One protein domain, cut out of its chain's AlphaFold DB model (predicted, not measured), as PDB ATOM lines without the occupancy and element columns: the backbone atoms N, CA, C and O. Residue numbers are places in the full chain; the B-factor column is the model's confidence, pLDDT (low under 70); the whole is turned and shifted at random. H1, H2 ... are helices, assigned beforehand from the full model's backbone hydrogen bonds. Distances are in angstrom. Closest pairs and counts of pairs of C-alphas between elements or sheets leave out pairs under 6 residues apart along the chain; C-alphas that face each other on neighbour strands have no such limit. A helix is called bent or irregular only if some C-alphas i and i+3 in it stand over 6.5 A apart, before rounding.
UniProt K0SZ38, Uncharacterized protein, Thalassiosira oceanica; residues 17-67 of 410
ATOM      1  N   GLN A  17     155.488 152.968 131.889       92.25
ATOM      2  CA  GLN A  17     154.556 152.397 130.927       92.25
ATOM      3  C   GLN A  17     153.815 153.527 130.196       92.25
ATOM      4  O   GLN A  17     153.374 154.491 130.833       92.25
ATOM      5  N   LYS A  18     153.702 153.433 128.867       90.56
ATOM      6  CA  LYS A  18     153.051 154.451 128.038       90.56
ATOM      7  C   LYS A  18     151.611 154.671 128.508       90.56
ATOM      8  O   LYS A  18     150.766 153.786 128.385       90.56
ATOM      9  N   ASN A  19     151.295 155.886 128.956       87.81
ATOM     10  CA  ASN A  19     149.906 156.327 129.041       87.81
ATOM     11  C   ASN A  19     149.491 156.871 127.669       87.81
ATOM     12  O   ASN A  19     149.738 158.036 127.369       87.81
ATOM     13  N   SER A  20     148.942 156.009 126.808       86.69
ATOM     14  CA  SER A  20     148.561 156.409 125.448       86.69
ATOM     15  C   SER A  20     147.496 157.508 125.476       86.69
ATOM     16  O   SER A  20     146.530 157.445 126.242       86.69
ATOM     17  N   LEU A  21     147.627 158.472 124.564       90.62
ATOM     18  CA  LEU A  21     146.617 159.495 124.324       90.62
ATOM     19  C   LEU A  21     145.245 158.886 123.992       90.62
ATOM     20  O   LEU A  21     144.209 159.430 124.377       90.62
ATOM     21  N   GLN A  22     145.220 157.703 123.369       90.38
ATOM     22  CA  GLN A  22     143.995 156.932 123.172       90.38
ATOM     23  C   GLN A  22     143.303 156.609 124.503       90.38
ATOM     24  O   GLN A  22     142.084 156.750 124.623       90.38
ATOM     25  N   MET A  23     144.059 156.172 125.514       88.44
ATOM     26  CA  MET A  23     143.494 155.831 126.820       88.44
ATOM     27  C   MET A  23     142.912 157.060 127.512       88.44
ATOM     28  O   MET A  23     141.841 156.962 128.115       88.44
ATOM     29  N   ASP A  24     143.568 158.211 127.388       90.31
ATOM     30  CA  ASP A  24     143.078 159.474 127.939       90.31
ATOM     31  C   ASP A  24     141.794 159.940 127.235       90.31
ATOM     32  O   ASP A  24     140.806 160.263 127.907       90.31
ATOM     33  N   LEU A  25     141.755 159.877 125.900       92.00
ATOM     34  CA  LEU A  25     140.563 160.167 125.097       92.00
ATOM     35  C   LEU A  25     139.386 159.257 125.476       92.00
ATOM     36  O   LEU A  25     138.264 159.734 125.658       92.00
ATOM     37  N   ARG A  26     139.640 157.956 125.648       92.50
ATOM     38  CA  ARG A  26     138.608 156.956 125.945       92.50
ATOM     39  C   ARG A  26     138.112 157.011 127.389       92.50
ATOM     40  O   ARG A  26     136.906 156.977 127.624       92.50
ATOM     41  N   ARG A  27     139.025 157.055 128.367       92.25
ATOM     42  CA  ARG A  27     138.699 156.891 129.797       92.25
ATOM     43  C   ARG A  27     138.453 158.214 130.505       92.25
ATOM     44  O   ARG A  27     137.474 158.324 131.237       92.25
ATOM     45  N   LYS A  28     139.335 159.200 130.311       89.81
ATOM     46  CA  LYS A  28     139.275 160.471 131.049       89.81
ATOM     47  C   LYS A  28     138.311 161.450 130.390       89.81
ATOM     48  O   LYS A  28     137.469 162.025 131.071       89.81
ATOM     49  N   LYS A  29     138.431 161.643 129.073       90.00
ATOM     50  CA  LYS A  29     137.678 162.671 128.335       90.00
ATOM     51  C   LYS A  29     136.395 162.156 127.679       90.00
ATOM     52  O   LYS A  29     135.525 162.960 127.366       90.00
ATOM     53  N   LYS A  30     136.258 160.833 127.510       93.62
ATOM     54  CA  LYS A  30     135.119 160.173 126.841       93.62
ATOM     55  C   LYS A  30     134.822 160.766 125.453       93.62
ATOM     56  O   LYS A  30     133.664 160.918 125.077       93.62
ATOM     57  N   CYS A  31     135.868 161.109 124.705       95.19
ATOM     58  CA  CYS A  31     135.757 161.718 123.378       95.19
ATOM     59  C   CYS A  31     136.706 161.090 122.350       95.19
ATOM     60  O   CYS A  31     137.210 161.760 121.454       95.19
ATOM     61  N   GLU A  32     136.950 159.785 122.481       94.44
ATOM     62  CA  GLU A  32     137.648 159.014 121.454       94.44
ATOM     63  C   GLU A  32     136.878 159.082 120.117       94.44
ATOM     64  O   GLU A  32     135.667 158.830 120.103       94.44
ATOM     65  N   PRO A  33     137.551 159.411 118.996       94.38
ATOM     66  CA  PRO A  33     136.962 159.391 117.662       94.38
ATOM     67  C   PRO A  33     136.192 158.100 117.357       94.38
ATOM     68  O   PRO A  33     136.772 157.022 117.223       94.38
ATOM     69  N   GLY A  34     134.871 158.215 117.198       93.75
ATOM     70  CA  GLY A  34     134.021 157.114 116.742       93.75
ATOM     71  C   GLY A  34     134.225 156.783 115.258       93.75
ATOM     72  O   GLY A  34     134.928 157.483 114.529       93.75
ATOM     73  N   TRP A  35     133.563 155.731 114.767       93.56
ATOM     74  CA  TRP A  35     133.695 155.278 113.373       93.56
ATOM     75  C   TRP A  35     133.383 156.374 112.337       93.56
ATOM     76  O   TRP A  35     134.152 156.568 111.397       93.56
ATOM     77  N   ILE A  36     132.301 157.139 112.538       95.38
ATOM     78  CA  ILE A  36     131.899 158.229 111.630       95.38
ATOM     79  C   ILE A  36     132.959 159.343 111.611       95.38
ATOM     80  O   ILE A  36     133.348 159.800 110.538       95.38
ATOM     81  N   CYS A  37     133.465 159.733 112.785       95.38
ATOM     82  CA  CYS A  37     134.543 160.714 112.904       95.38
ATOM     83  C   CYS A  37     135.808 160.245 112.174       95.38
ATOM     84  O   CYS A  37     136.344 160.978 111.347       95.38
ATOM     85  N   ASN A  38     136.251 159.004 112.402       93.81
ATOM     86  CA  ASN A  38     137.435 158.457 111.736       93.81
ATOM     87  C   ASN A  38     137.288 158.450 110.208       93.81
ATOM     88  O   ASN A  38     138.231 158.805 109.507       93.81
ATOM     89  N   ARG A  39     136.097 158.121 109.691       93.88
ATOM     90  CA  ARG A  39     135.808 158.179 108.252       93.88
ATOM     91  C   ARG A  39     135.878 159.604 107.701       93.88
ATOM     92  O   ARG A  39     136.385 159.797 106.601       93.88
ATOM     93  N   CYS A  40     135.395 160.594 108.456       95.94
ATOM     94  CA  CYS A  40     135.538 161.999 108.083       95.94
ATOM     95  C   CYS A  40     137.016 162.419 108.062       95.94
ATOM     96  O   CYS A  40     137.484 162.967 107.067       95.94
ATOM     97  N   LEU A  41     137.774 162.081 109.111       94.69
ATOM     98  CA  LEU A  41     139.193 162.424 109.243       94.69
ATOM     99  C   LEU A  41     140.093 161.741 108.205       94.69
ATOM    100  O   LEU A  41     141.186 162.230 107.959       94.69
ATOM    101  N   GLN A  42     139.657 160.640 107.590       93.06
ATOM    102  CA  GLN A  42     140.350 159.975 106.476       93.06
ATOM    103  C   GLN A  42     139.967 160.534 105.096       93.06
ATOM    104  O   GLN A  42     140.553 160.143 104.088       93.06
ATOM    105  N   SER A  43     138.977 161.424 105.016       93.31
ATOM    106  CA  SER A  43     138.536 161.994 103.746       93.31
ATOM    107  C   SER A  43     139.532 163.032 103.236       93.31
ATOM    108  O   SER A  43     139.826 163.993 103.935       93.31
ATOM    109  N   VAL A  44     139.964 162.909 101.980       90.94
ATOM    110  CA  VAL A  44     140.856 163.888 101.326       90.94
ATOM    111  C   VAL A  44     140.259 165.306 101.334       90.94
ATOM    112  O   VAL A  44     140.970 166.286 101.527       90.94
ATOM    113  N   TYR A  45     138.936 165.432 101.188       89.06
ATOM    114  CA  TYR A  45     138.265 166.735 101.091       89.06
ATOM    115  C   TYR A  45     137.974 167.386 102.451       89.06
ATOM    116  O   TYR A  45     137.938 168.614 102.560       89.06
ATOM    117  N   TYR A  46     137.753 166.585 103.493       88.75
ATOM    118  CA  TYR A  46     137.258 167.069 104.789       88.75
ATOM    119  C   TYR A  46     138.148 166.710 105.970       88.75
ATOM    120  O   TYR A  46     137.808 167.078 107.086       88.75
ATOM    121  N   GLY A  47     139.245 165.988 105.761       91.06
ATOM    122  CA  GLY A  47     139.992 165.334 106.826       91.06
ATOM    123  C   GLY A  47     140.843 166.271 107.671       91.06
ATOM    124  O   GLY A  47     142.066 166.185 107.648       91.06
ATOM    125  N   SER A  48     140.179 167.135 108.432       94.62
ATOM    126  CA  SER A  48     140.713 167.958 109.511       94.62
ATOM    127  C   SER A  48     139.718 167.968 110.674       94.62
ATOM    128  O   SER A  48     138.512 167.795 110.477       94.62
ATOM    129  N   PHE A  49     140.184 168.215 111.901       94.06
ATOM    130  CA  PHE A  49     139.280 168.328 113.056       94.06
ATOM    131  C   PHE A  49     138.279 169.483 112.904       94.06
ATOM    132  O   PHE A  49     137.097 169.325 113.223       94.06
ATOM    133  N   SER A  50     138.720 170.612 112.341       93.44
ATOM    134  CA  SER A  50     137.873 171.781 112.082       93.44
ATOM    135  C   SER A  50     136.717 171.467 111.124       93.44
ATOM    136  O   SER A  50     135.575 171.841 111.385       93.44
ATOM    137  N   ARG A  51     136.965 170.701 110.054       95.44
ATOM    138  CA  ARG A  51     135.931 170.297 109.085       95.44
ATOM    139  C   ARG A  51     135.087 169.120 109.571       95.44
ATOM    140  O   ARG A  51     133.909 169.035 109.234       95.44
ATOM    141  N   CYS A  52     135.646 168.250 110.409       95.81
ATOM    142  CA  CYS A  52     134.956 167.085 110.962       95.81
ATOM    143  C   CYS A  52     134.276 167.331 112.317       95.81
ATOM    144  O   CYS A  52     133.783 166.382 112.928       95.81
ATOM    145  N   THR A  53     134.191 168.581 112.789       95.38
ATOM    146  CA  THR A  53     133.678 168.920 114.131       95.38
ATOM    147  C   THR A  53     132.268 168.379 114.402       95.38
ATOM    148  O   THR A  53     131.990 167.954 115.521       95.38
ATOM    149  N   SER A  54     131.384 168.322 113.399       95.94
ATOM    150  CA  SER A  54     130.022 167.780 113.559       95.94
ATOM    151  C   SER A  54     129.989 166.283 113.885       95.94
ATOM    152  O   SER A  54     129.052 165.819 114.528       95.94
ATOM    153  N   THR A  55     131.006 165.528 113.463       96.12
ATOM    154  CA  THR A  55     131.090 164.071 113.663       96.12
ATOM    155  C   THR A  55     132.059 163.677 114.774       96.12
ATOM    156  O   THR A  55     131.840 162.676 115.450       96.12
ATOM    157  N   CYS A  56     133.120 164.459 114.978       94.62
ATOM    158  CA  CYS A  56     134.152 164.219 115.984       94.62
ATOM    159  C   CYS A  56     133.883 164.919 117.320       94.62
ATOM    160  O   CYS A  56     134.443 164.529 118.343       94.62
ATOM    161  N   GLY A  57     133.051 165.964 117.317       94.06
ATOM    162  CA  GLY A  57     132.998 166.934 118.405       94.06
ATOM    163  C   GLY A  57     134.288 167.760 118.506       94.06
ATOM    164  O   GLY A  57     135.300 167.456 117.875       94.06
ATOM    165  N   ARG A  58     134.261 168.818 119.323       95.19
ATOM    166  CA  ARG A  58     135.453 169.653 119.576       95.19
ATOM    167  C   ARG A  58     136.474 168.962 120.481       95.19
ATOM    168  O   ARG A  58     137.666 169.039 120.226       95.19
ATOM    169  N   CYS A  59     135.999 168.178 121.452       95.12
ATOM    170  CA  CYS A  59     136.848 167.529 122.456       95.12
ATOM    171  C   CYS A  59     137.982 166.683 121.862       95.12
ATOM    172  O   CYS A  59     139.090 166.728 122.389       95.12
ATOM    173  N   ALA A  60     137.731 165.928 120.787       93.94
ATOM    174  CA  ALA A  60     138.761 165.096 120.167       93.94
ATOM    175  C   ALA A  60     139.897 165.953 119.584       93.94
ATOM    176  O   ALA A  60     141.060 165.715 119.903       93.94
ATOM    177  N   GLY A  61     139.548 166.974 118.792       94.56
ATOM    178  CA  GLY A  61     140.512 167.917 118.220       94.56
ATOM    179  C   GLY A  61     141.260 168.686 119.304       94.56
ATOM    180  O   GLY A  61     142.486 168.648 119.336       94.56
ATOM    181  N   ASP A  62     140.533 169.260 120.265       94.69
ATOM    182  CA  ASP A  62     141.103 170.026 121.376       94.69
ATOM    183  C   ASP A  62     142.044 169.176 122.247       94.69
ATOM    184  O   ASP A  62     143.064 169.658 122.725       94.69
ATOM    185  N   THR A  63     141.735 167.892 122.459       94.06
ATOM    186  CA  THR A  63     142.577 166.993 123.271       94.06
ATOM    187  C   THR A  63     143.812 166.513 122.506       94.06
ATOM    188  O   THR A  63     144.886 166.353 123.095       94.06
ATOM    189  N   ILE A  64     143.684 166.261 121.200       94.56
ATOM    190  CA  ILE A  64     144.810 165.827 120.365       94.56
ATOM    191  C   ILE A  64     145.769 166.996 120.141       94.56
ATOM    192  O   ILE A  64     146.962 166.849 120.384       94.56
ATOM    193  N   CYS A  65     145.246 168.159 119.768       94.25
ATOM    194  CA  CYS A  65     146.018 169.361 119.458       94.25
ATOM    195  C   CYS A  65     146.328 170.260 120.660       94.25
ATOM    196  O   CYS A  65     147.097 171.208 120.512       94.25
ATOM    197  N   GLY A  66     145.724 170.007 121.821       91.56
ATOM    198  CA  GLY A  66     145.947 170.790 123.032       91.56
ATOM    199  C   GLY A  66     147.408 170.784 123.477       91.56
ATOM    200  O   GLY A  66     148.199 169.926 123.074       91.56
ATOM    201  N   GLU A  67     147.775 171.758 124.308       81.38
ATOM    202  CA  GLU A  67     149.129 171.848 124.854       81.38
ATOM    203  C   GLU A  67     149.484 170.584 125.645       81.38
ATOM    204  O   GLU A  67     148.656 170.013 126.363       81.38
TER     205      GLU A  67
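What this domain is: This is residues 17 to 67 of the 410 residues of an uncharacterized protein of Thalassiosira oceanica (UniProt K0SZ38). Three short helices make a small elongated body, their centres set as a triangle: H1 lies toward one end, H2 toward the other, and the longer, irregular H3 lies to one side between them, with H2 packed crosswise on its residues 55 to 56. The ends of the long axis are the leading segment at Gln 17 and the loop at Tyr 45, within the long link from H2 to H3. The printed part has 51 residues, with H1, H2 and H3 in that order along the chain and no named strand; its class is all helix. It is compact, with a radius of gyration of the C-alphas of 11.1 A, and spans 37 by 21 by 16 A.

Where its parts are: H3, residues 53 to 65, is 13.4 A long and ends with C-alpha 65 at (146.018, 169.361, 119.458). It is irregular: C-alphas 55 and 58 are 9.2 A apart, and its line is a rough one. H2 holds residues 35 to 41 and is 9.9 A long. H1, residues 21 to 28, is 10.0 A long and begins with C-alpha 21 at (146.617, 159.495, 124.324). H1 is neither bent nor irregular, but only just: C-alphas 25 and 28 are 6.1 A apart.

How they stand to each other: H3 touches H2 with its residues 55 to 56 alone; the closest C-alphas, of Cys 37 and Cys 56, are 4.7 A apart. Their lines are about perpendicular at 71 degrees, only just past steep. H3 only just touches H1, with residues 60 to 64 alone and 3 pairs of C-alphas within 8 A; the closest, of Leu 25 and Ala 60, are 7.2 A apart. These lines are about perpendicular at 70.1 degrees, only just past steep. H1 and H2 are apart. In H1 and H2 every O i to N i+4 pair is within hydrogen-bond range; in H3, 5 of 9 are.

The domain as a whole: The C-alphas farthest apart, of Gln 17 and Tyr 45, are 36.9 A apart. The printed part has no cut. The link from H1 to H2 is short, with 6 residues; that from H2 to H3 is long, with 11. The mean pLDDT of the printed part is 92.8, and no printed residue is under 70.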